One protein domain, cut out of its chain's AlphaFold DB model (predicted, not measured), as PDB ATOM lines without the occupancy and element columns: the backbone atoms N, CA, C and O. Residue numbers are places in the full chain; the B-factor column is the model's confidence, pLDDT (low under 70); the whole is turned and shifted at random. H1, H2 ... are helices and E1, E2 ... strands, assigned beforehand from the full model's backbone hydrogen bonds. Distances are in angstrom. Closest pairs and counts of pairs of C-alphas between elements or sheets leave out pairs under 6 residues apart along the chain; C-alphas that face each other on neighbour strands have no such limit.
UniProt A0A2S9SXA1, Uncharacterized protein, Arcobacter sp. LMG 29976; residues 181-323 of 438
ATOM      1  N   ASN A 181     -12.929  17.328 -47.731       94.81
ATOM      2  CA  ASN A 181     -12.397  16.952 -46.428       94.81
ATOM      3  C   ASN A 181     -12.690  18.069 -45.424       94.81
ATOM      4  O   ASN A 181     -12.233  19.196 -45.604       94.81
ATOM      5  N   ALA A 182     -13.380  17.724 -44.348       96.06
ATOM      6  CA  ALA A 182     -13.715  18.596 -43.240       96.06
ATOM      7  C   ALA A 182     -13.054  18.045 -41.970       96.06
ATOM      8  O   ALA A 182     -13.649  17.317 -41.183       96.06
ATOM      9  N   ASN A 183     -11.772  18.357 -41.801       96.25
ATOM     10  CA  ASN A 183     -11.005  17.953 -40.627       96.25
ATOM     11  C   ASN A 183     -10.727  19.176 -39.760       96.25
ATOM     12  O   ASN A 183     -10.281  20.197 -40.285       96.25
ATOM     13  N   ASN A 184     -10.921  19.060 -38.446       97.44
ATOM     14  CA  ASN A 184     -10.736  20.158 -37.500       97.44
ATOM     15  C   ASN A 184     -11.584  21.403 -37.819       97.44
ATOM     16  O   ASN A 184     -11.143  22.532 -37.597       97.44
ATOM     17  N   VAL A 185     -12.799  21.209 -38.334       97.31
ATOM     18  CA  VAL A 185     -13.712  22.310 -38.663       97.31
ATOM     19  C   VAL A 185     -14.866  22.404 -37.673       97.31
ATOM     20  O   VAL A 185     -15.254  21.423 -37.042       97.31
ATOM     21  N   ASN A 186     -15.431  23.601 -37.550       97.19
ATOM     22  CA  ASN A 186     -16.661  23.828 -36.810       97.19
ATOM     23  C   ASN A 186     -17.589  24.717 -37.642       97.19
ATOM     24  O   ASN A 186     -17.229  25.861 -37.911       97.19
ATOM     25  N   ALA A 187     -18.746  24.189 -38.031       96.69
ATOM     26  CA  ALA A 187     -19.840  24.954 -38.617       96.69
ATOM     27  C   ALA A 187     -20.892  25.230 -37.542       96.69
ATOM     28  O   ALA A 187     -21.303  24.313 -36.833       96.69
ATOM     29  N   ASN A 188     -21.352  26.472 -37.427       96.19
ATOM     30  CA  ASN A 188     -22.326  26.893 -36.414       96.19
ATOM     31  C   ASN A 188     -23.720  27.175 -36.989       96.19
ATOM     32  O   ASN A 188     -24.603  27.648 -36.273       96.19
ATOM     33  N   ASN A 189     -23.893  26.949 -38.291       92.38
ATOM     34  CA  ASN A 189     -25.145  27.075 -39.023       92.38
ATOM     35  C   ASN A 189     -25.025  26.363 -40.381       92.38
ATOM     36  O   ASN A 189     -23.938  25.935 -40.783       92.38
ATOM     37  N   LEU A 190     -26.152  26.263 -41.088       90.38
ATOM     38  CA  LEU A 190     -26.246  25.622 -42.399       90.38
ATOM     39  C   LEU A 190     -25.363  26.298 -43.453       90.38
ATOM     40  O   LEU A 190     -24.667  25.617 -44.197       90.38
ATOM     41  N   THR A 191     -25.322  27.631 -43.479       88.50
ATOM     42  CA  THR A 191     -24.505  28.393 -44.437       88.50
ATOM     43  C   THR A 191     -23.018  28.066 -44.299       88.50
ATOM     44  O   THR A 191     -22.356  27.766 -45.287       88.50
ATOM     45  N   GLU A 192     -22.489  28.051 -43.073       92.19
ATOM     46  CA  GLU A 192     -21.102  27.652 -42.812       92.19
ATOM     47  C   GLU A 192     -20.850  26.196 -43.220       92.19
ATOM     48  O   GLU A 192     -19.817  25.884 -43.814       92.19
ATOM     49  N   ALA A 193     -21.796  25.296 -42.940       92.75
ATOM     50  CA  ALA A 193     -21.672  23.892 -43.314       92.75
ATOM     51  C   ALA A 193     -21.635  23.714 -44.842       92.75
ATOM     52  O   ALA A 193     -20.775  22.991 -45.347       92.75
ATOM     53  N   LEU A 194     -22.482  24.432 -45.583       89.19
ATOM     54  CA  LEU A 194     -22.489  24.474 -47.048       89.19
ATOM     55  C   LEU A 194     -21.198  25.065 -47.611       89.19
ATOM     56  O   LEU A 194     -20.627  24.531 -48.563       89.19
ATOM     57  N   GLU A 195     -20.676  26.126 -46.999       88.81
ATOM     58  CA  GLU A 195     -19.384  26.693 -47.378       88.81
ATOM     59  C   GLU A 195     -18.227  25.715 -47.183       88.81
ATOM     60  O   GLU A 195     -17.248  25.797 -47.930       88.81
ATOM     61  N   ILE A 196     -18.330  24.782 -46.229       91.69
ATOM     62  CA  ILE A 196     -17.355  23.709 -45.973       91.69
ATOM     63  C   ILE A 196     -17.619  22.478 -46.851       91.69
ATOM     64  O   ILE A 196     -16.660  21.857 -47.315       91.69
ATOM     65  N   ALA A 197     -18.863  22.168 -47.206       89.69
ATOM     66  CA  ALA A 197     -19.198  21.083 -48.130       89.69
ATOM     67  C   ALA A 197     -18.852  21.450 -49.586       89.69
ATOM     68  O   ALA A 197     -18.060  20.761 -50.227       89.69
ATOM     69  N   ASN A 198     -19.291  22.627 -50.048       80.19
ATOM     70  CA  ASN A 198     -19.392  22.978 -51.473       80.19
ATOM     71  C   ASN A 198     -18.501  24.157 -51.928       80.19
ATOM     72  O   ASN A 198     -18.156  24.272 -53.100       80.19
ATOM     73  N   GLY A 199     -18.052  25.024 -51.019       76.62
ATOM     74  CA  GLY A 199     -17.089  26.110 -51.282       76.62
ATOM     75  C   GLY A 199     -17.752  27.469 -51.191       76.62
ATOM     76  O   GLY A 199     -18.855  27.542 -50.697       76.62
ATOM     77  N   LYS A 200     -17.130  28.562 -51.643       66.00
ATOM     78  CA  LYS A 200     -17.792  29.888 -51.625       66.00
ATOM     79  C   LYS A 200     -18.659  30.169 -52.860       66.00
ATOM     80  O   LYS A 200     -19.352  31.175 -52.898       66.00
ATOM     81  N   ASN A 201     -18.615  29.277 -53.853       55.50
ATOM     82  CA  ASN A 201     -19.264  29.438 -55.158       55.50
ATOM     83  C   ASN A 201     -20.424  28.449 -55.357       55.50
ATOM     84  O   ASN A 201     -20.661  28.012 -56.480       55.50
ATOM     85  N   HIS A 202     -21.114  28.038 -54.290       57.72
ATOM     86  CA  HIS A 202     -22.325  27.241 -54.462       57.72
ATOM     87  C   HIS A 202     -23.497  28.184 -54.736       57.72
ATOM     88  O   HIS A 202     -23.841  29.031 -53.914       57.72
ATOM     89  N   GLN A 203     -24.087  28.063 -55.923       51.97
ATOM     90  CA  GLN A 203     -25.428  28.582 -56.141       51.97
ATOM     91  C   GLN A 203     -26.385  27.675 -55.371       51.97
ATOM     92  O   GLN A 203     -26.243  26.456 -55.426       51.97
ATOM     93  N   ASN A 204     -27.342  28.270 -54.656       53.19
ATOM     94  CA  ASN A 204     -28.522  27.541 -54.206       53.19
ATOM     95  C   ASN A 204     -29.122  26.898 -55.461       53.19
ATOM     96  O   ASN A 204     -29.516  27.621 -56.377       53.19
ATOM     97  N   ASP A 205     -29.152  25.575 -55.530       51.00
ATOM     98  CA  ASP A 205     -29.583  24.778 -56.687       51.00
ATOM     99  C   ASP A 205     -31.101  24.850 -56.957       51.00
ATOM    100  O   ASP A 205     -31.690  23.986 -57.599       51.00
ATOM    101  N   GLY A 206     -31.742  25.945 -56.545       44.38
ATOM    102  CA  GLY A 206     -33.087  26.304 -56.966       44.38
ATOM    103  C   GLY A 206     -34.224  25.654 -56.181       44.38
ATOM    104  O   GLY A 206     -35.364  25.812 -56.616       44.38
ATOM    105  N   GLY A 207     -33.975  24.995 -55.040       43.25
ATOM    106  CA  GLY A 207     -35.058  24.366 -54.260       43.25
ATOM    107  C   GLY A 207     -34.939  24.356 -52.732       43.25
ATOM    108  O   GLY A 207     -35.960  24.273 -52.056       43.25
ATOM    109  N   GLY A 208     -33.749  24.489 -52.166       51.28
ATOM    110  CA  GLY A 208     -33.508  24.323 -50.735       51.28
ATOM    111  C   GLY A 208     -32.009  24.359 -50.499       51.28
ATOM    112  O   GLY A 208     -31.242  24.492 -51.447       51.28
ATOM    113  N   TYR A 209     -31.561  24.340 -49.256       52.75
ATOM    114  CA  TYR A 209     -30.132  24.335 -48.958       52.75
ATOM    115  C   TYR A 209     -29.461  23.112 -49.608       52.75
ATOM    116  O   TYR A 209     -29.993  22.010 -49.535       52.75
ATOM    117  N   GLY A 210     -28.327  23.314 -50.290       66.62
ATOM    118  CA  GLY A 210     -27.656  22.239 -51.030       66.62
ATOM    119  C   GLY A 210     -27.268  21.048 -50.144       66.62
ATOM    120  O   GLY A 210     -27.118  21.171 -48.930       66.62
ATOM    121  N   HIS A 211     -27.055  19.883 -50.748       82.75
ATOM    122  CA  HIS A 211     -26.645  18.698 -49.995       82.75
ATOM    123  C   HIS A 211     -25.298  18.929 -49.288       82.75
ATOM    124  O   HIS A 211     -24.351  19.496 -49.851       82.75
ATOM    125  N   LEU A 212     -25.198  18.466 -48.044       91.44
ATOM    126  CA  LEU A 212     -23.994  18.545 -47.225       91.44
ATOM    127  C   LEU A 212     -23.149  17.292 -47.445       91.44
ATOM    128  O   LEU A 212     -23.143  16.372 -46.631       91.44
ATOM    129  N   VAL A 213     -22.444  17.247 -48.576       91.75
ATOM    130  CA  VAL A 213     -21.633  16.084 -48.962       91.75
ATOM    131  C   VAL A 213     -20.174  16.282 -48.555       91.75
ATOM    132  O   VAL A 213     -19.470  17.171 -49.042       91.75
ATOM    133  N   PHE A 214     -19.677  15.407 -47.685       94.94
ATOM    134  CA  PHE A 214     -18.303  15.407 -47.199       94.94
ATOM    135  C   PHE A 214     -17.575  14.133 -47.597       94.94
ATOM    136  O   PHE A 214     -18.101  13.027 -47.522       94.94
ATOM    137  N   LYS A 215     -16.299  14.282 -47.952       94.00
ATOM    138  CA  LYS A 215     -15.429  13.131 -48.180       94.00
ATOM    139  C   LYS A 215     -15.015  12.503 -46.853       94.00
ATOM    140  O   LYS A 215     -15.175  11.310 -46.666       94.00
ATOM    141  N   ASN A 216     -14.492  13.307 -45.932       95.31
ATOM    142  CA  ASN A 216     -14.092  12.874 -44.593       95.31
ATOM    143  C   ASN A 216     -14.502  13.938 -43.570       95.31
ATOM    144  O   ASN A 216     -14.342  15.124 -43.866       95.31
ATOM    145  N   ILE A 217     -14.922  13.525 -42.370       97.44
ATOM    146  CA  ILE A 217     -15.167  14.423 -41.231       97.44
ATOM    147  C   ILE A 217     -14.386  13.969 -39.989       97.44
ATOM    148  O   ILE A 217     -14.728  12.984 -39.348       97.44
ATOM    149  N   ASN A 218     -13.307  14.656 -39.612       97.56
ATOM    150  CA  ASN A 218     -12.520  14.245 -38.438       97.56
ATOM    151  C   ASN A 218     -12.332  15.386 -37.448       97.56
ATOM    152  O   ASN A 218     -12.007  16.500 -37.856       97.56
ATOM    153  N   SER A 219     -12.528  15.116 -36.156       98.19
ATOM    154  CA  SER A 219     -12.405  16.118 -35.087       98.19
ATOM    155  C   SER A 219     -13.197  17.393 -35.400       98.19
ATOM    156  O   SER A 219     -12.677  18.502 -35.274       98.19
ATOM    157  N   SER A 220     -14.419  17.223 -35.906       98.38
ATOM    158  CA  SER A 220     -15.215  18.304 -36.491       98.38
ATOM    159  C   SER A 220     -16.608  18.372 -35.891       98.38
ATOM    160  O   SER A 220     -17.130  17.379 -35.386       98.38
ATOM    161  N   SER A 221     -17.207  19.557 -35.927       98.25
ATOM    162  CA  SER A 221     -18.541  19.805 -35.389       98.25
ATOM    163  C   SER A 221     -19.394  20.552 -36.404       98.25
ATOM    164  O   SER A 221     -18.934  21.505 -37.027       98.25
ATOM    165  N   PHE A 222     -20.644  20.142 -36.541       98.06
ATOM    166  CA  PHE A 222     -21.644  20.800 -37.370       98.06
ATOM    167  C   PHE A 222     -22.856  21.059 -36.485       98.06
ATOM    168  O   PHE A 222     -23.477  20.120 -36.009       98.06
ATOM    169  N   ASN A 223     -23.131  22.327 -36.194       97.31
ATOM    170  CA  ASN A 223     -24.237  22.775 -35.354       97.31
ATOM    171  C   ASN A 223     -25.250  23.504 -36.230       97.31
ATOM    172  O   ASN A 223     -25.267  24.731 -36.302       97.31
ATOM    173  N   ILE A 224     -26.052  22.736 -36.950       93.50
ATOM    174  CA  ILE A 224     -26.998  23.228 -37.939       93.50
ATOM    175  C   ILE A 224     -28.353  23.345 -37.246       93.50
ATOM    176  O   ILE A 224     -29.163  22.432 -37.238       93.50
ATOM    177  N   ASN A 225     -28.566  24.475 -36.574       81.38
ATOM    178  CA  ASN A 225     -29.808  24.738 -35.852       81.38
ATOM    179  C   ASN A 225     -30.830  25.358 -36.820       81.38
ATOM    180  O   ASN A 225     -30.795  26.565 -37.065       81.38
ATOM    181  N   GLY A 226     -31.699  24.526 -37.395       85.44
ATOM    182  CA  GLY A 226     -32.734  24.912 -38.360       85.44
ATOM    183  C   GLY A 226     -34.000  24.062 -38.233       85.44
ATOM    184  O   GLY A 226     -34.138  23.299 -37.286       85.44
ATOM    185  N   ASN A 227     -34.930  24.226 -39.172       88.12
ATOM    186  CA  ASN A 227     -36.074  23.321 -39.371       88.12
ATOM    187  C   ASN A 227     -36.122  22.864 -40.841       88.12
ATOM    188  O   ASN A 227     -37.203  22.747 -41.416       88.12
ATOM    189  N   SER A 228     -34.960  22.805 -41.490       87.06
ATOM    190  CA  SER A 228     -34.820  22.379 -42.877       87.06
ATOM    191  C   SER A 228     -34.618  20.876 -42.935       87.06
ATOM    192  O   SER A 228     -34.047  20.290 -42.024       87.06
ATOM    193  N   ASP A 229     -35.060  20.283 -44.034       89.88
ATOM    194  CA  ASP A 229     -34.784  18.885 -44.337       89.88
ATOM    195  C   ASP A 229     -33.347  18.803 -44.864       89.88
ATOM    196  O   ASP A 229     -33.081  19.070 -46.041       89.88
ATOM    197  N   ASP A 230     -32.391  18.528 -43.975       90.56
ATOM    198  CA  ASP A 230     -30.976  18.525 -44.331       90.56
ATOM    199  C   ASP A 230     -30.513  17.115 -44.740       90.56
ATOM    200  O   ASP A 230     -30.645  16.144 -43.989       90.56
ATOM    201  N   LEU A 231     -29.893  17.009 -45.922       91.69
ATOM    202  CA  LEU A 231     -29.188  15.801 -46.359       91.69
ATOM    203  C   LEU A 231     -27.693  15.917 -46.036       91.69
ATOM    204  O   LEU A 231     -26.965  16.677 -46.680       91.69
ATOM    205  N   PHE A 232     -27.230  15.137 -45.060       95.12
ATOM    206  CA  PHE A 232     -25.846  15.109 -44.594       95.12
ATOM    207  C   PHE A 232     -25.165  13.794 -44.975       95.12
ATOM    208  O   PHE A 232     -25.506  12.734 -44.460       95.12
ATOM    209  N   VAL A 233     -24.152  13.850 -45.836       94.81
ATOM    210  CA  VAL A 233     -23.488  12.658 -46.376       94.81
ATOM    211  C   VAL A 233     -22.008  12.644 -46.021       94.81
ATOM    212  O   VAL A 233     -21.293  13.622 -46.243       94.81
ATOM    213  N   VAL A 234     -21.514  11.502 -45.545       96.00
ATOM    214  CA  VAL A 234     -20.087  11.230 -45.356       96.00
ATOM    215  C   VAL A 234     -19.675  10.028 -46.189       96.00
ATOM    216  O   VAL A 234     -20.096   8.903 -45.942       96.00
ATOM    217  N   LYS A 235     -18.800  10.266 -47.163       93.44
ATOM    218  CA  LYS A 235     -18.422   9.263 -48.167       93.44
ATOM    219  C   LYS A 235     -17.292   8.332 -47.744       93.44
ATOM    220  O   LYS A 235     -17.071   7.300 -48.358       93.44
ATOM    221  N   GLN A 236     -16.488   8.743 -46.771       93.94
ATOM    222  CA  GLN A 236     -15.347   7.978 -46.272       93.94
ATOM    223  C   GLN A 236     -15.294   8.111 -44.746       93.94
ATOM    224  O   GLN A 236     -16.277   7.863 -44.054       93.94
ATOM    225  N   ASN A 237     -14.158   8.528 -44.188       92.81
ATOM    226  CA  ASN A 237     -13.909   8.410 -42.760       92.81
ATOM    227  C   ASN A 237     -14.622   9.495 -41.947       92.81
ATOM    228  O   ASN A 237     -14.497  10.689 -42.240       92.81
ATOM    229  N   SER A 238     -15.231   9.081 -40.835       96.56
ATOM    230  CA  SER A 238     -15.688   9.971 -39.766       96.56
ATOM    231  C   SER A 238     -15.129   9.562 -38.401       96.56
ATOM    232  O   SER A 238     -15.378   8.442 -37.962       96.56
ATOM    233  N   ASN A 239     -14.423  10.448 -37.696       96.69
ATOM    234  CA  ASN A 239     -13.929  10.197 -36.332       96.69
ATOM    235  C   ASN A 239     -14.037  11.450 -35.470       96.69
ATOM    236  O   ASN A 239     -13.747  12.546 -35.944       96.69
ATOM    237  N   ASP A 240     -14.387  11.293 -34.194       97.81
ATOM    238  CA  ASP A 240     -14.519  12.407 -33.246       97.81
ATOM    239  C   ASP A 240     -15.373  13.548 -33.833       97.81
ATOM    240  O   ASP A 240     -15.002  14.723 -33.796       97.81
ATOM    241  N   ALA A 241     -16.483  13.174 -34.470       98.19
ATOM    242  CA  ALA A 241     -17.347  14.080 -35.210       98.19
ATOM    243  C   ALA A 241     -18.662  14.293 -34.458       98.19
ATOM    244  O   ALA A 241     -19.249  13.339 -33.957       98.19
ATOM    245  N   ASN A 242     -19.131  15.537 -34.401       98.31
ATOM    246  CA  ASN A 242     -20.433  15.883 -33.838       98.31
ATOM    247  C   ASN A 242     -21.297  16.503 -34.934       98.31
ATOM    248  O   ASN A 242     -20.954  17.557 -35.464       98.31
ATOM    249  N   ILE A 243     -22.395  15.847 -35.276       98.31
ATOM    250  CA  ILE A 243     -23.375  16.306 -36.253       98.31
ATOM    251  C   ILE A 243     -24.641  16.613 -35.460       98.31
ATOM    252  O   ILE A 243     -25.264  15.710 -34.915       98.31
ATOM    253  N   ASN A 244     -24.979  17.888 -35.341       97.69
ATOM    254  CA  ASN A 244     -26.182  18.367 -34.678       97.69
ATOM    255  C   ASN A 244     -27.036  19.043 -35.743       97.69
ATOM    256  O   ASN A 244     -26.677  20.126 -36.209       97.69
ATOM    257  N   LEU A 245     -28.113  18.386 -36.142       96.12
ATOM    258  CA  LEU A 245     -29.090  18.909 -37.083       96.12
ATOM    259  C   LEU A 245     -30.302  19.456 -36.325       96.12
ATOM    260  O   LEU A 245     -30.489  19.232 -35.121       96.12
ATOM    261  N   GLY A 246     -31.064  20.270 -37.038       92.69
ATOM    262  CA  GLY A 246     -32.237  20.950 -36.536       92.69
ATOM    263  C   GLY A 246     -33.441  20.026 -36.413       92.69
ATOM    264  O   GLY A 246     -33.302  18.809 -36.322       92.69
ATOM    265  N   GLY A 247     -34.632  20.623 -36.388       91.81
ATOM    266  CA  GLY A 247     -35.842  19.886 -36.752       91.81
ATOM    267  C   GLY A 247     -35.938  19.714 -38.269       91.81
ATOM    268  O   GLY A 247     -35.010  20.080 -38.984       91.81
ATOM    269  N   GLY A 248     -37.085  19.247 -38.753       91.88
ATOM    270  CA  GLY A 248     -37.259  18.868 -40.160       91.88
ATOM    271  C   GLY A 248     -36.933  17.392 -40.374       91.88
ATOM    272  O   GLY A 248     -36.510  16.716 -39.445       91.88
ATOM    273  N   ASN A 249     -37.155  16.899 -41.585       93.00
ATOM    274  CA  ASN A 249     -36.965  15.499 -41.948       93.00
ATOM    275  C   ASN A 249     -35.545  15.313 -42.488       93.00
ATOM    276  O   ASN A 249     -35.295  15.407 -43.693       93.00
ATOM    277  N   ASN A 250     -34.586  15.123 -41.590       94.00
ATOM    278  CA  ASN A 250     -33.177  15.047 -41.944       94.00
ATOM    279  C   ASN A 250     -32.799  13.637 -42.384       94.00
ATOM    280  O   ASN A 250     -33.291  12.630 -41.880       94.00
ATOM    281  N   THR A 251     -31.832  13.557 -43.293       94.44
ATOM    282  CA  THR A 251     -31.226  12.286 -43.687       94.44
ATOM    283  C   THR A 251     -29.723  12.358 -43.488       94.44
ATOM    284  O   THR A 251     -29.047  13.226 -44.038       94.44
ATOM    285  N   VAL A 252     -29.174  11.415 -42.725       96.69
ATOM    286  CA  VAL A 252     -27.733  11.289 -42.498       96.69
ATOM    287  C   VAL A 252     -27.236   9.988 -43.108       96.69
ATOM    288  O   VAL A 252     -27.682   8.914 -42.720       96.69
ATOM    289  N   ILE A 253     -26.285  10.069 -44.035       95.38
ATOM    290  CA  ILE A 253     -25.761   8.922 -44.782       95.38
ATOM    291  C   ILE A 253     -24.274   8.758 -44.506       95.38
ATOM    292  O   ILE A 253     -23.489   9.690 -44.682       95.38
ATOM    293  N   PHE A 254     -23.874   7.546 -44.139       96.25
ATOM    294  CA  PHE A 254     -22.475   7.137 -44.117       96.25
ATOM    295  C   PHE A 254     -22.244   6.085 -45.199       96.25
ATOM    296  O   PHE A 254     -22.772   4.983 -45.097       96.25
ATOM    297  N   GLU A 255     -21.445   6.403 -46.224       93.62
ATOM    298  CA  GLU A 255     -21.122   5.428 -47.280       93.62
ATOM    299  C   GLU A 255     -20.152   4.349 -46.789       93.62
ATOM    300  O   GLU A 255     -20.155   3.238 -47.304       93.62
ATOM    301  N   THR A 256     -19.342   4.672 -45.778       93.38
ATOM    302  CA  THR A 256     -18.406   3.740 -45.137       93.38
ATOM    303  C   THR A 256     -18.598   3.768 -43.633       93.38
ATOM    304  O   THR A 256     -19.085   4.758 -43.083       93.38
ATOM    305  N   ASN A 257     -18.223   2.681 -42.962       94.38
ATOM    306  CA  ASN A 257     -18.450   2.536 -41.530       94.38
ATOM    307  C   ASN A 257     -17.872   3.721 -40.731       94.38
ATOM    308  O   ASN A 257     -16.658   3.956 -40.773       94.38
ATOM    309  N   PRO A 258     -18.708   4.443 -39.959       95.31
ATOM    310  CA  PRO A 258     -18.231   5.468 -39.049       95.31
ATOM    311  C   PRO A 258     -17.135   4.939 -38.124       95.31
ATOM    312  O   PRO A 258     -17.185   3.811 -37.639       95.31
ATOM    313  N   GLY A 259     -16.140   5.767 -37.829       95.12
ATOM    314  CA  GLY A 259     -15.091   5.436 -36.880       95.12
ATOM    315  C   GLY A 259     -15.543   5.582 -35.424       95.12
ATOM    316  O   GLY A 259     -16.627   5.158 -35.015       95.12
ATOM    317  N   LYS A 260     -14.680   6.164 -34.590       94.75
ATOM    318  CA  LYS A 260     -14.941   6.307 -33.146       94.75
ATOM    319  C   LYS A 260     -15.509   7.673 -32.801       94.75
ATOM    320  O   LYS A 260     -15.136   8.671 -33.409       94.75
ATOM    321  N   ASN A 261     -16.328   7.705 -31.750       95.38
ATOM    322  CA  ASN A 261     -16.847   8.924 -31.125       95.38
ATOM    323  C   ASN A 261     -17.591   9.831 -32.115       95.38
ATOM    324  O   ASN A 261     -17.435  11.051 -32.083       95.38
ATOM    325  N   VAL A 262     -18.367   9.227 -33.012       98.31
ATOM    326  CA  VAL A 262     -19.270   9.966 -33.894       98.31
ATOM    327  C   VAL A 262     -20.590  10.154 -33.157       98.31
ATOM    328  O   VAL A 262     -21.165   9.182 -32.678       98.31
ATOM    329  N   ASN A 263     -21.059  11.386 -33.029       98.44
ATOM    330  CA  ASN A 263     -22.336  11.698 -32.400       98.44
ATOM    331  C   ASN A 263     -23.229  12.374 -33.431       98.44
ATOM    332  O   ASN A 263     -22.808  13.355 -34.043       98.44
ATOM    333  N   VAL A 264     -24.437  11.853 -33.610       98.31
ATOM    334  CA  VAL A 264     -25.433  12.395 -34.531       98.31
ATOM    335  C   VAL A 264     -26.695  12.698 -33.741       98.31
ATOM    336  O   VAL A 264     -27.266  11.816 -33.103       98.31
ATOM    337  N   ASN A 265     -27.091  13.959 -33.736       97.81
ATOM    338  CA  ASN A 265     -28.235  14.456 -32.996       97.81
ATOM    339  C   ASN A 265     -29.151  15.165 -33.980       97.81
ATOM    340  O   ASN A 265     -28.716  16.109 -34.634       97.81
ATOM    341  N   VAL A 266     -30.395  14.720 -34.051       97.00
ATOM    342  CA  VAL A 266     -31.470  15.378 -34.797       97.00
ATOM    343  C   VAL A 266     -32.534  15.852 -33.799       97.00
ATOM    344  O   VAL A 266     -32.504  15.471 -32.617       97.00
ATOM    345  N   GLN A 267     -33.401  16.776 -34.205       94.75
ATOM    346  CA  GLN A 267     -34.511  17.243 -33.365       94.75
ATOM    347  C   GLN A 267     -35.825  16.640 -33.863       94.75
ATOM    348  O   GLN A 267     -35.858  15.452 -34.118       94.75
ATOM    349  N   GLY A 268     -36.937  17.377 -33.852       89.94
ATOM    350  CA  GLY A 268     -38.220  16.810 -34.273       89.94
ATOM    351  C   GLY A 268     -38.353  16.753 -35.794       89.94
ATOM    352  O   GLY A 268     -38.032  17.735 -36.461       89.94
ATOM    353  N   GLY A 269     -38.934  15.672 -36.295       93.38
ATOM    354  CA  GLY A 269     -39.153  15.399 -37.711       93.38
ATOM    355  C   GLY A 269     -39.234  13.893 -37.927       93.38
ATOM    356  O   GLY A 269     -39.263  13.158 -36.946       93.38
ATOM    357  N   ASP A 270     -39.298  13.481 -39.189       94.25
ATOM    358  CA  ASP A 270     -39.153  12.090 -39.610       94.25
ATOM    359  C   ASP A 270     -37.709  11.888 -40.101       94.25
ATOM    360  O   ASP A 270     -37.388  12.148 -41.266       94.25
ATOM    361  N   ASP A 271     -36.816  11.490 -39.196       95.75
ATOM    362  CA  ASP A 271     -35.373  11.487 -39.430       95.75
ATOM    363  C   ASP A 271     -34.823  10.095 -39.783       95.75
ATOM    364  O   ASP A 271     -35.151   9.070 -39.170       95.75
ATOM    365  N   ILE A 272     -33.897  10.062 -40.747       95.94
ATOM    366  CA  ILE A 272     -33.337   8.829 -41.306       95.94
ATOM    367  C   ILE A 272     -31.821   8.792 -41.125       95.94
ATOM    368  O   ILE A 272     -31.092   9.698 -41.528       95.94
ATOM    369  N   LEU A 273     -31.322   7.686 -40.583       97.56
ATOM    370  CA  LEU A 273     -29.908   7.334 -40.596       97.56
ATOM    371  C   LEU A 273     -29.667   6.193 -41.583       97.56
ATOM    372  O   LEU A 273     -30.295   5.146 -41.489       97.56
ATOM    373  N   VAL A 274     -28.706   6.342 -42.484       96.06
ATOM    374  CA  VAL A 274     -28.276   5.282 -43.399       96.06
ATOM    375  C   VAL A 274     -26.871   4.839 -43.014       96.06
ATOM    376  O   VAL A 274     -25.931   5.640 -43.011       96.06
ATOM    377  N   LEU A 275     -26.737   3.558 -42.678       96.00
ATOM    378  CA  LEU A 275     -25.463   2.913 -42.377       96.00
ATOM    379  C   LEU A 275     -25.115   1.895 -43.474       96.00
ATOM    380  O   LEU A 275     -26.015   1.278 -44.051       96.00
ATOM    381  N   PRO A 276     -23.821   1.705 -43.776       93.31
ATOM    382  CA  PRO A 276     -23.394   0.753 -44.792       93.31
ATOM    383  C   PRO A 276     -23.539  -0.691 -44.304       93.31
ATOM    384  O   PRO A 276     -23.777  -0.958 -43.132       93.31
ATOM    385  N   GLY A 277     -23.362  -1.654 -45.205       92.50
ATOM    386  CA  GLY A 277     -23.376  -3.068 -44.832       92.50
ATOM    387  C   GLY A 277     -24.734  -3.549 -44.318       92.50
ATOM    388  O   GLY A 277     -25.786  -2.993 -44.651       92.50
ATOM    389  N   LYS A 278     -24.718  -4.653 -43.576       95.12
ATOM    390  CA  LYS A 278     -25.926  -5.349 -43.130       95.12
ATOM    391  C   LYS A 278     -26.297  -4.951 -41.717       95.12
ATOM    392  O   LYS A 278     -25.434  -4.715 -40.876       95.12
ATOM    393  N   MET A 279     -27.583  -5.006 -41.402       95.31
ATOM    394  CA  MET A 279     -28.084  -4.767 -40.051       95.31
ATOM    395  C   MET A 279     -27.418  -5.696 -39.019       95.31
ATOM    396  O   MET A 279     -27.149  -5.283 -37.891       95.31
ATOM    397  N   SER A 280     -27.092  -6.937 -39.403       96.50
ATOM    398  CA  SER A 280     -26.404  -7.908 -38.538       96.50
ATOM    399  C   SER A 280     -24.964  -7.538 -38.172       96.50
ATOM    400  O   SER A 280     -24.415  -8.125 -37.237       96.50
ATOM    401  N   ASP A 281     -24.343  -6.595 -38.885       96.38
ATOM    402  CA  ASP A 281     -22.962  -6.162 -38.636       96.38
ATOM    403  C   ASP A 281     -22.864  -5.254 -37.398       96.38
ATOM    404  O   ASP A 281     -21.779  -5.001 -36.862       96.38
ATOM    405  N   TYR A 282     -24.014  -4.791 -36.911       97.56
ATOM    406  CA  TYR A 282     -24.134  -3.820 -35.842       97.56
ATOM    407  C   TYR A 282     -24.722  -4.423 -34.567       97.56
ATOM    408  O   TYR A 282     -25.492  -5.382 -34.553       97.56
ATOM    409  N   ASN A 283     -24.351  -3.815 -33.447       97.25
ATOM    410  CA  ASN A 283     -24.854  -4.124 -32.123       97.25
ATOM    411  C   ASN A 283     -25.673  -2.945 -31.596       97.25
ATOM    412  O   ASN A 283     -25.130  -1.870 -31.320       97.25
ATOM    413  N   PHE A 284     -26.962  -3.208 -31.393       97.00
ATOM    414  CA  PHE A 284     -27.967  -2.248 -30.941       97.00
ATOM    415  C   PHE A 284     -28.370  -2.431 -29.471       97.00
ATOM    416  O   PHE A 284     -29.348  -1.846 -29.028       97.00
ATOM    417  N   ASN A 285     -27.639  -3.219 -28.672       96.88
ATOM    418  CA  ASN A 285     -28.021  -3.506 -27.278       96.88
ATOM    419  C   ASN A 285     -28.107  -2.255 -26.385       96.88
ATOM    420  O   ASN A 285     -28.731  -2.301 -25.327       96.88
ATOM    421  N   SER A 286     -27.425  -1.175 -26.773       97.50
ATOM    422  CA  SER A 286     -27.448   0.119 -26.081       97.50
ATOM    423  C   SER A 286     -28.383   1.133 -26.745       97.50
ATOM    424  O   SER A 286     -28.375   2.301 -26.348       97.50
ATOM    425  N   LEU A 287     -29.125   0.718 -27.772       97.12
ATOM    426  CA  LEU A 287     -30.120   1.534 -28.443       97.12
ATOM    427  C   LEU A 287     -31.447   1.395 -27.698       97.12
ATOM    428  O   LEU A 287     -31.893   0.289 -27.397       97.12
ATOM    429  N   ASN A 288     -32.054   2.528 -27.381       96.81
ATOM    430  CA  ASN A 288     -33.370   2.602 -26.772       96.81
ATOM    431  C   ASN A 288     -34.330   3.143 -27.818       96.81
ATOM    432  O   ASN A 288     -34.015   4.116 -28.498       96.81
ATOM    433  N   GLU A 289     -35.488   2.514 -27.915       96.38
ATOM    434  CA  GLU A 289     -36.609   2.989 -28.710       96.38
ATOM    435  C   GLU A 289     -37.673   3.514 -27.743       96.38
ATOM    436  O   GLU A 289     -37.946   2.895 -26.709       96.38
ATOM    437  N   ASN A 290     -38.202   4.699 -28.033       95.00
ATOM    438  CA  ASN A 290     -39.264   5.321 -27.259       95.00
ATOM    439  C   ASN A 290     -40.301   5.937 -28.200       95.00
ATOM    440  O   ASN A 290     -40.143   7.073 -28.641       95.00
ATOM    441  N   ASN A 291     -41.378   5.194 -28.452       93.81
ATOM    442  CA  ASN A 291     -42.484   5.565 -29.336       93.81
ATOM    443  C   ASN A 291     -42.054   5.821 -30.793       93.81
ATOM    444  O   ASN A 291     -42.423   6.833 -31.376       93.81
ATOM    445  N   GLY A 292     -41.282   4.909 -31.374       93.00
ATOM    446  CA  GLY A 292     -40.744   4.971 -32.733       93.00
ATOM    447  C   GLY A 292     -39.389   5.670 -32.834       93.00
ATOM    448  O   GLY A 292     -38.705   5.501 -33.832       93.00
ATOM    449  N   VAL A 293     -38.965   6.382 -31.786       96.69
ATOM    450  CA  VAL A 293     -37.767   7.225 -31.816       96.69
ATOM    451  C   VAL A 293     -36.582   6.530 -31.140       96.69
ATOM    452  O   VAL A 293     -36.628   6.183 -29.955       96.69
ATOM    453  N   PHE A 294     -35.488   6.361 -31.877       97.94
ATOM    454  CA  PHE A 294     -34.260   5.694 -31.463       97.94
ATOM    455  C   PHE A 294     -33.229   6.661 -30.885       97.94
ATOM    456  O   PHE A 294     -32.919   7.713 -31.445       97.94
ATOM    457  N   SER A 295     -32.636   6.273 -29.757       98.19
ATOM    458  CA  SER A 295     -31.518   6.982 -29.132       98.19
ATOM    459  C   SER A 295     -30.590   6.024 -28.398       98.19
ATOM    460  O   SER A 295     -31.030   5.119 -27.686       98.19
ATOM    461  N   GLY A 296     -29.284   6.228 -28.516       98.25
ATOM    462  CA  GLY A 296     -28.291   5.419 -27.822       98.25
ATOM    463  C   GLY A 296     -27.046   5.141 -28.647       98.25
ATOM    464  O   GLY A 296     -26.778   5.777 -29.662       98.25
ATOM    465  N   GLN A 297     -26.251   4.191 -28.163       97.88
ATOM    466  CA  GLN A 297     -24.988   3.837 -28.800       97.88
ATOM    467  C   GLN A 297     -25.169   2.661 -29.763       97.88
ATOM    468  O   GLN A 297     -25.662   1.605 -29.368       97.88
ATOM    469  N   ILE A 298     -24.663   2.826 -30.980       97.75
ATOM    470  CA  ILE A 298     -24.504   1.777 -31.983       97.75
ATOM    471  C   ILE A 298     -23.020   1.427 -32.055       97.75
ATOM    472  O   ILE A 298     -22.156   2.299 -32.198       97.75
ATOM    473  N   LYS A 299     -22.713   0.136 -31.940       97.00
ATOM    474  CA  LYS A 299     -21.372  -0.387 -32.221       97.00
ATOM    475  C   LYS A 299     -21.420  -1.183 -33.507       97.00
ATOM    476  O   LYS A 299     -22.386  -1.899 -33.728       97.00
ATOM    477  N   GLY A 300     -20.381  -1.082 -34.314       94.94
ATOM    478  CA  GLY A 300     -20.308  -1.761 -35.602       94.94
ATOM    479  C   GLY A 300     -18.942  -2.393 -35.846       94.94
ATOM    480  O   GLY A 300     -18.118  -2.486 -34.920       94.94
ATOM    481  N   PRO A 301     -18.675  -2.808 -37.092       92.50
ATOM    482  CA  PRO A 301     -17.376  -3.326 -37.496       92.50
ATOM    483  C   PRO A 301     -16.272  -2.261 -37.364       92.50
ATOM    484  O   PRO A 301     -16.516  -1.097 -37.054       92.50
ATOM    485  N   ALA A 302     -15.011  -2.673 -37.531       88.94
ATOM    486  CA  ALA A 302     -13.839  -1.784 -37.503       88.94
ATOM    487  C   ALA A 302     -13.677  -0.910 -36.229       88.94
ATOM    488  O   ALA A 302     -12.993   0.112 -36.243       88.94
ATOM    489  N   ASN A 303     -14.220  -1.347 -35.084       86.38
ATOM    490  CA  ASN A 303     -14.301  -0.570 -33.835       86.38
ATOM    491  C   ASN A 303     -15.160   0.703 -33.937       86.38
ATOM    492  O   ASN A 303     -14.915   1.653 -33.183       86.38
ATOM    493  N   MET A 304     -16.148   0.711 -34.832       94.62
ATOM    494  CA  MET A 304     -17.155   1.759 -34.908       94.62
ATOM    495  C   MET A 304     -17.852   1.935 -33.559       94.62
ATOM    496  O   MET A 304     -18.289   0.970 -32.920       94.62
ATOM    497  N   SER A 305     -17.986   3.191 -33.146       94.19
ATOM    498  CA  SER A 305     -18.812   3.585 -32.012       94.19
ATOM    499  C   SER A 305     -19.465   4.917 -32.326       94.19
ATOM    500  O   SER A 305     -18.792   5.953 -32.329       94.19
ATOM    501  N   MET A 306     -20.776   4.875 -32.525       98.00
ATOM    502  CA  MET A 306     -21.606   6.034 -32.813       98.00
ATOM    503  C   MET A 306     -22.663   6.203 -31.725       98.00
ATOM    504  O   MET A 306     -23.212   5.216 -31.238       98.00
ATOM    505  N   THR A 307     -22.952   7.441 -31.344       98.50
ATOM    506  CA  THR A 307     -24.133   7.784 -30.548       98.50
ATOM    507  C   THR A 307     -25.127   8.476 -31.458       98.50
ATOM    508  O   THR A 307     -24.755   9.425 -32.146       98.50
ATOM    509  N   ILE A 308     -26.373   8.023 -31.445       98.50
ATOM    510  CA  ILE A 308     -27.465   8.655 -32.178       98.50
ATOM    511  C   ILE A 308     -28.523   9.129 -31.193       98.50
ATOM    512  O   ILE A 308     -28.709   8.498 -30.150       98.50
ATOM    513  N   ASN A 309     -29.204  10.224 -31.504       98.06
ATOM    514  CA  ASN A 309     -30.317  10.719 -30.707       98.06
ATOM    515  C   ASN A 309     -31.427  11.228 -31.624       98.06
ATOM    516  O   ASN A 309     -31.154  12.047 -32.497       98.06
ATOM    517  N   ASN A 310     -32.644  10.770 -31.335       97.19
ATOM    518  CA  ASN A 310     -33.915  11.146 -31.953       97.19
ATOM    519  C   ASN A 310     -34.166  10.693 -33.407       97.19
ATOM    520  O   ASN A 310     -34.875  11.381 -34.115       97.19
ATOM    521  N   PHE A 311     -33.639   9.551 -33.854       98.06
ATOM    522  CA  PHE A 311     -33.932   9.055 -35.213       98.06
ATOM    523  C   PHE A 311     -35.186   8.190 -35.259       98.06
ATOM    524  O   PHE A 311     -35.327   7.314 -34.412       98.06
ATOM    525  N   ASP A 312     -36.023   8.327 -36.281       97.38
ATOM    526  CA  ASP A 312     -37.197   7.468 -36.492       97.38
ATOM    527  C   ASP A 312     -36.838   6.185 -37.235       97.38
ATOM    528  O   ASP A 312     -37.444   5.133 -37.023       97.38
ATOM    529  N   THR A 313     -35.840   6.264 -38.118       96.25
ATOM    530  CA  THR A 313     -35.468   5.150 -38.990       96.25
ATOM    531  C   THR A 313     -33.963   4.998 -39.149       96.25
ATOM    532  O   THR A 313     -33.222   5.970 -39.294       96.25
ATOM    533  N   ILE A 314     -33.503   3.745 -39.170       97.12
ATOM    534  CA  ILE A 314     -32.140   3.368 -39.544       97.12
ATOM    535  C   ILE A 314     -32.197   2.376 -40.709       97.12
ATOM    536  O   ILE A 314     -32.716   1.268 -40.561       97.12
ATOM    537  N   LYS A 315     -31.650   2.757 -41.863       95.06
ATOM    538  CA  LYS A 315     -31.563   1.937 -43.078       95.06
ATOM    539  C   LYS A 315     -30.201   1.254 -43.179       95.06
ATOM    540  O   LYS A 315     -29.165   1.880 -42.952       95.06
ATOM    541  N   PHE A 316     -30.231  -0.006 -43.595       94.12
ATOM    542  CA  PHE A 316     -29.082  -0.831 -43.966       94.12
ATOM    543  C   PHE A 316     -29.277  -1.364 -45.392       94.12
ATOM    544  O   PHE A 316     -30.328  -1.166 -46.005       94.12
ATOM    545  N   SER A 317     -28.283  -2.082 -45.920       90.56
ATOM    546  CA  SER A 317     -28.397  -2.718 -47.245       90.56
ATOM    547  C   SER A 317     -29.414  -3.865 -47.306       90.56
ATOM    548  O   SER A 317     -29.916  -4.170 -48.382       90.56
ATOM    549  N   ASP A 318     -29.706  -4.514 -46.176       91.31
ATOM    550  CA  ASP A 318     -30.547  -5.716 -46.094       91.31
ATOM    551  C   ASP A 318     -31.793  -5.543 -45.215       91.31
ATOM    552  O   ASP A 318     -32.492  -6.519 -44.931       91.31
ATOM    553  N   GLY A 319     -32.078  -4.322 -44.764       91.69
ATOM    554  CA  GLY A 319     -33.236  -4.071 -43.923       91.69
ATOM    555  C   GLY A 319     -33.291  -2.678 -43.319       91.69
ATOM    556  O   GLY A 319     -32.446  -1.815 -43.553       91.69
ATOM    557  N   VAL A 320     -34.333  -2.477 -42.520       94.00
ATOM    558  CA  VAL A 320     -34.687  -1.199 -41.909       94.00
ATOM    559  C   VAL A 320     -35.080  -1.446 -40.456       94.00
ATOM    560  O   VAL A 320     -35.821  -2.383 -40.151       94.00
ATOM    561  N   LEU A 321     -34.589  -0.600 -39.560       95.06
ATOM    562  CA  LEU A 321     -35.064  -0.467 -38.188       95.06
ATOM    563  C   LEU A 321     -35.920   0.791 -38.087       95.06
ATOM    564  O   LEU A 321     -35.448   1.855 -38.469       95.06
ATOM    565  N   GLY A 322     -37.124   0.685 -37.525       94.94
ATOM    566  CA  GLY A 322     -38.011   1.837 -37.343       94.94
ATOM    567  C   GLY A 322     -39.134   1.922 -38.363       94.94
ATOM    568  O   GLY A 322     -39.674   0.890 -38.771       94.94
ATOM    569  N   ASP A 323     -39.509   3.146 -38.729       92.56
ATOM    570  CA  ASP A 323     -40.595   3.395 -39.676       92.56
ATOM    571  C   ASP A 323     -40.166   3.116 -41.123       92.56
ATOM    572  O   ASP A 323     -39.539   3.917 -41.813       92.56
TER     573      ASP A 323
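AT A GLANCE: This is residues 181 to 323 of the 438 residues of an uncharacterized protein of Arcobacter sp. LMG 29976 (UniProt A0A2S9SXA1). The chain is wound in stacked, flattened turns, a short solenoid whose strands make two sheets face to face, with helix H1 over one end beside E1, E2 and E3; the long link from H1 to E2 loops at that same end, and the meander E9 E10 E11 with the hairpin E12 E13 makes the other end. From E2 to E9 each link takes the chain from one sheet to the other. The printed part has 143 residues, with one named helix and thirteen named strands in the order E1 H1 E2 E3 E4 E5 E6 E7 E8 E9 E10 E11 E12 E13; both sheets, E1 E2 E4 E6 E8 E12 E13 and E3 E5 E7 E11 E10 E9 in these orders, are mixed. The class is mostly strand, though under half of the residues, 69 of 143, are in named elements. The whole is compact, with a radius of gyration of the C-alphas of 14.3 A and spans of 43 by 30 by 23 A.

HOW THE PARTS SIT: Begin with the larger sheet, where E1, residues 181 to 183, is an edge strand parallel to E2, residues 212 to 218; look at N 182 and O 216, 2.8 A apart. E2 is staggered, pairing with E1 over 216 to 218 and over 212 to 214 with parallel E4, residues 231 to 234, where N 214 and O 233 are 2.8 A apart. Next comes parallel E6, residues 251 to 254, with N 232 and O 251 at 2.8 A, then parallel E8, residues 272 to 274, with N 274 and O 252 at 2.8 A. E12, residues 313 to 315, is parallel to E8, with N 273 and O 313 at 2.9 A, and forms an antiparallel hairpin with edge strand E13, residues 320 to 322, with N 314 and O 321 at 2.8 A. In the second sheet, edge strand E3, residues 221 to 223, is parallel to E5, residues 242 to 244, with N 222 and O 242 at 2.8 A. Parallel E7, residues 260 to 265, follows with N 243 and O 263 at 2.8 A, then parallel E11, residues 305 to 311, with N 307 and O 262 at 2.8 A. E9, residues 283 to 290, E10, residues 293 to 299, and E11 form a meander, each strand the antiparallel neighbour of the one before; look at N 288 and O 295, 2.8 A, and N 298 and O 306, 2.8 A. The two sheets form a sandwich, two sheets face to face, with the facing parts 10.7 A centre to centre. E1, H1, residues 190 to 197, and E2 form a strand-helix-strand unit, two parallel neighbour strands with a helix between, with a right-handed crossover. H1 is on the larger sheet, only just at the sheet's level with a height of 3.8 A; its closest C-alphas to E2 are Ala 197 and Leu 212, 5.5 A apart. H1 only grazes the second sheet, with its residues 190 to 193. In H1 every O i to N i+4 pair is within hydrogen-bond range.

IN THESE COORDINATES: Find C-alpha 181 at (-12.397, 16.952, -46.428), where E1 begins. H1 runs 10.2 A from C-alpha 190 at (-26.246, 25.622, -42.399), and E2 runs 15.1 A. E7 spans 15.6 A, E9 17.9 A with a bend of 67 degrees at residue 286, E10 18.1 A and E11 16.4 A. E13 ends at C-alpha 322, (-38.011, 1.837, -37.343).

THE WHOLE: The C-alphas farthest apart are those of Asn 201 and Asn 285, 44.0 A. The printed part has no cut, and the link from H1 to E2, residues 198 to 211, is long. The mean pLDDT of the printed part is 91.3; look for low confidence, under 70, at residues 200 to 210.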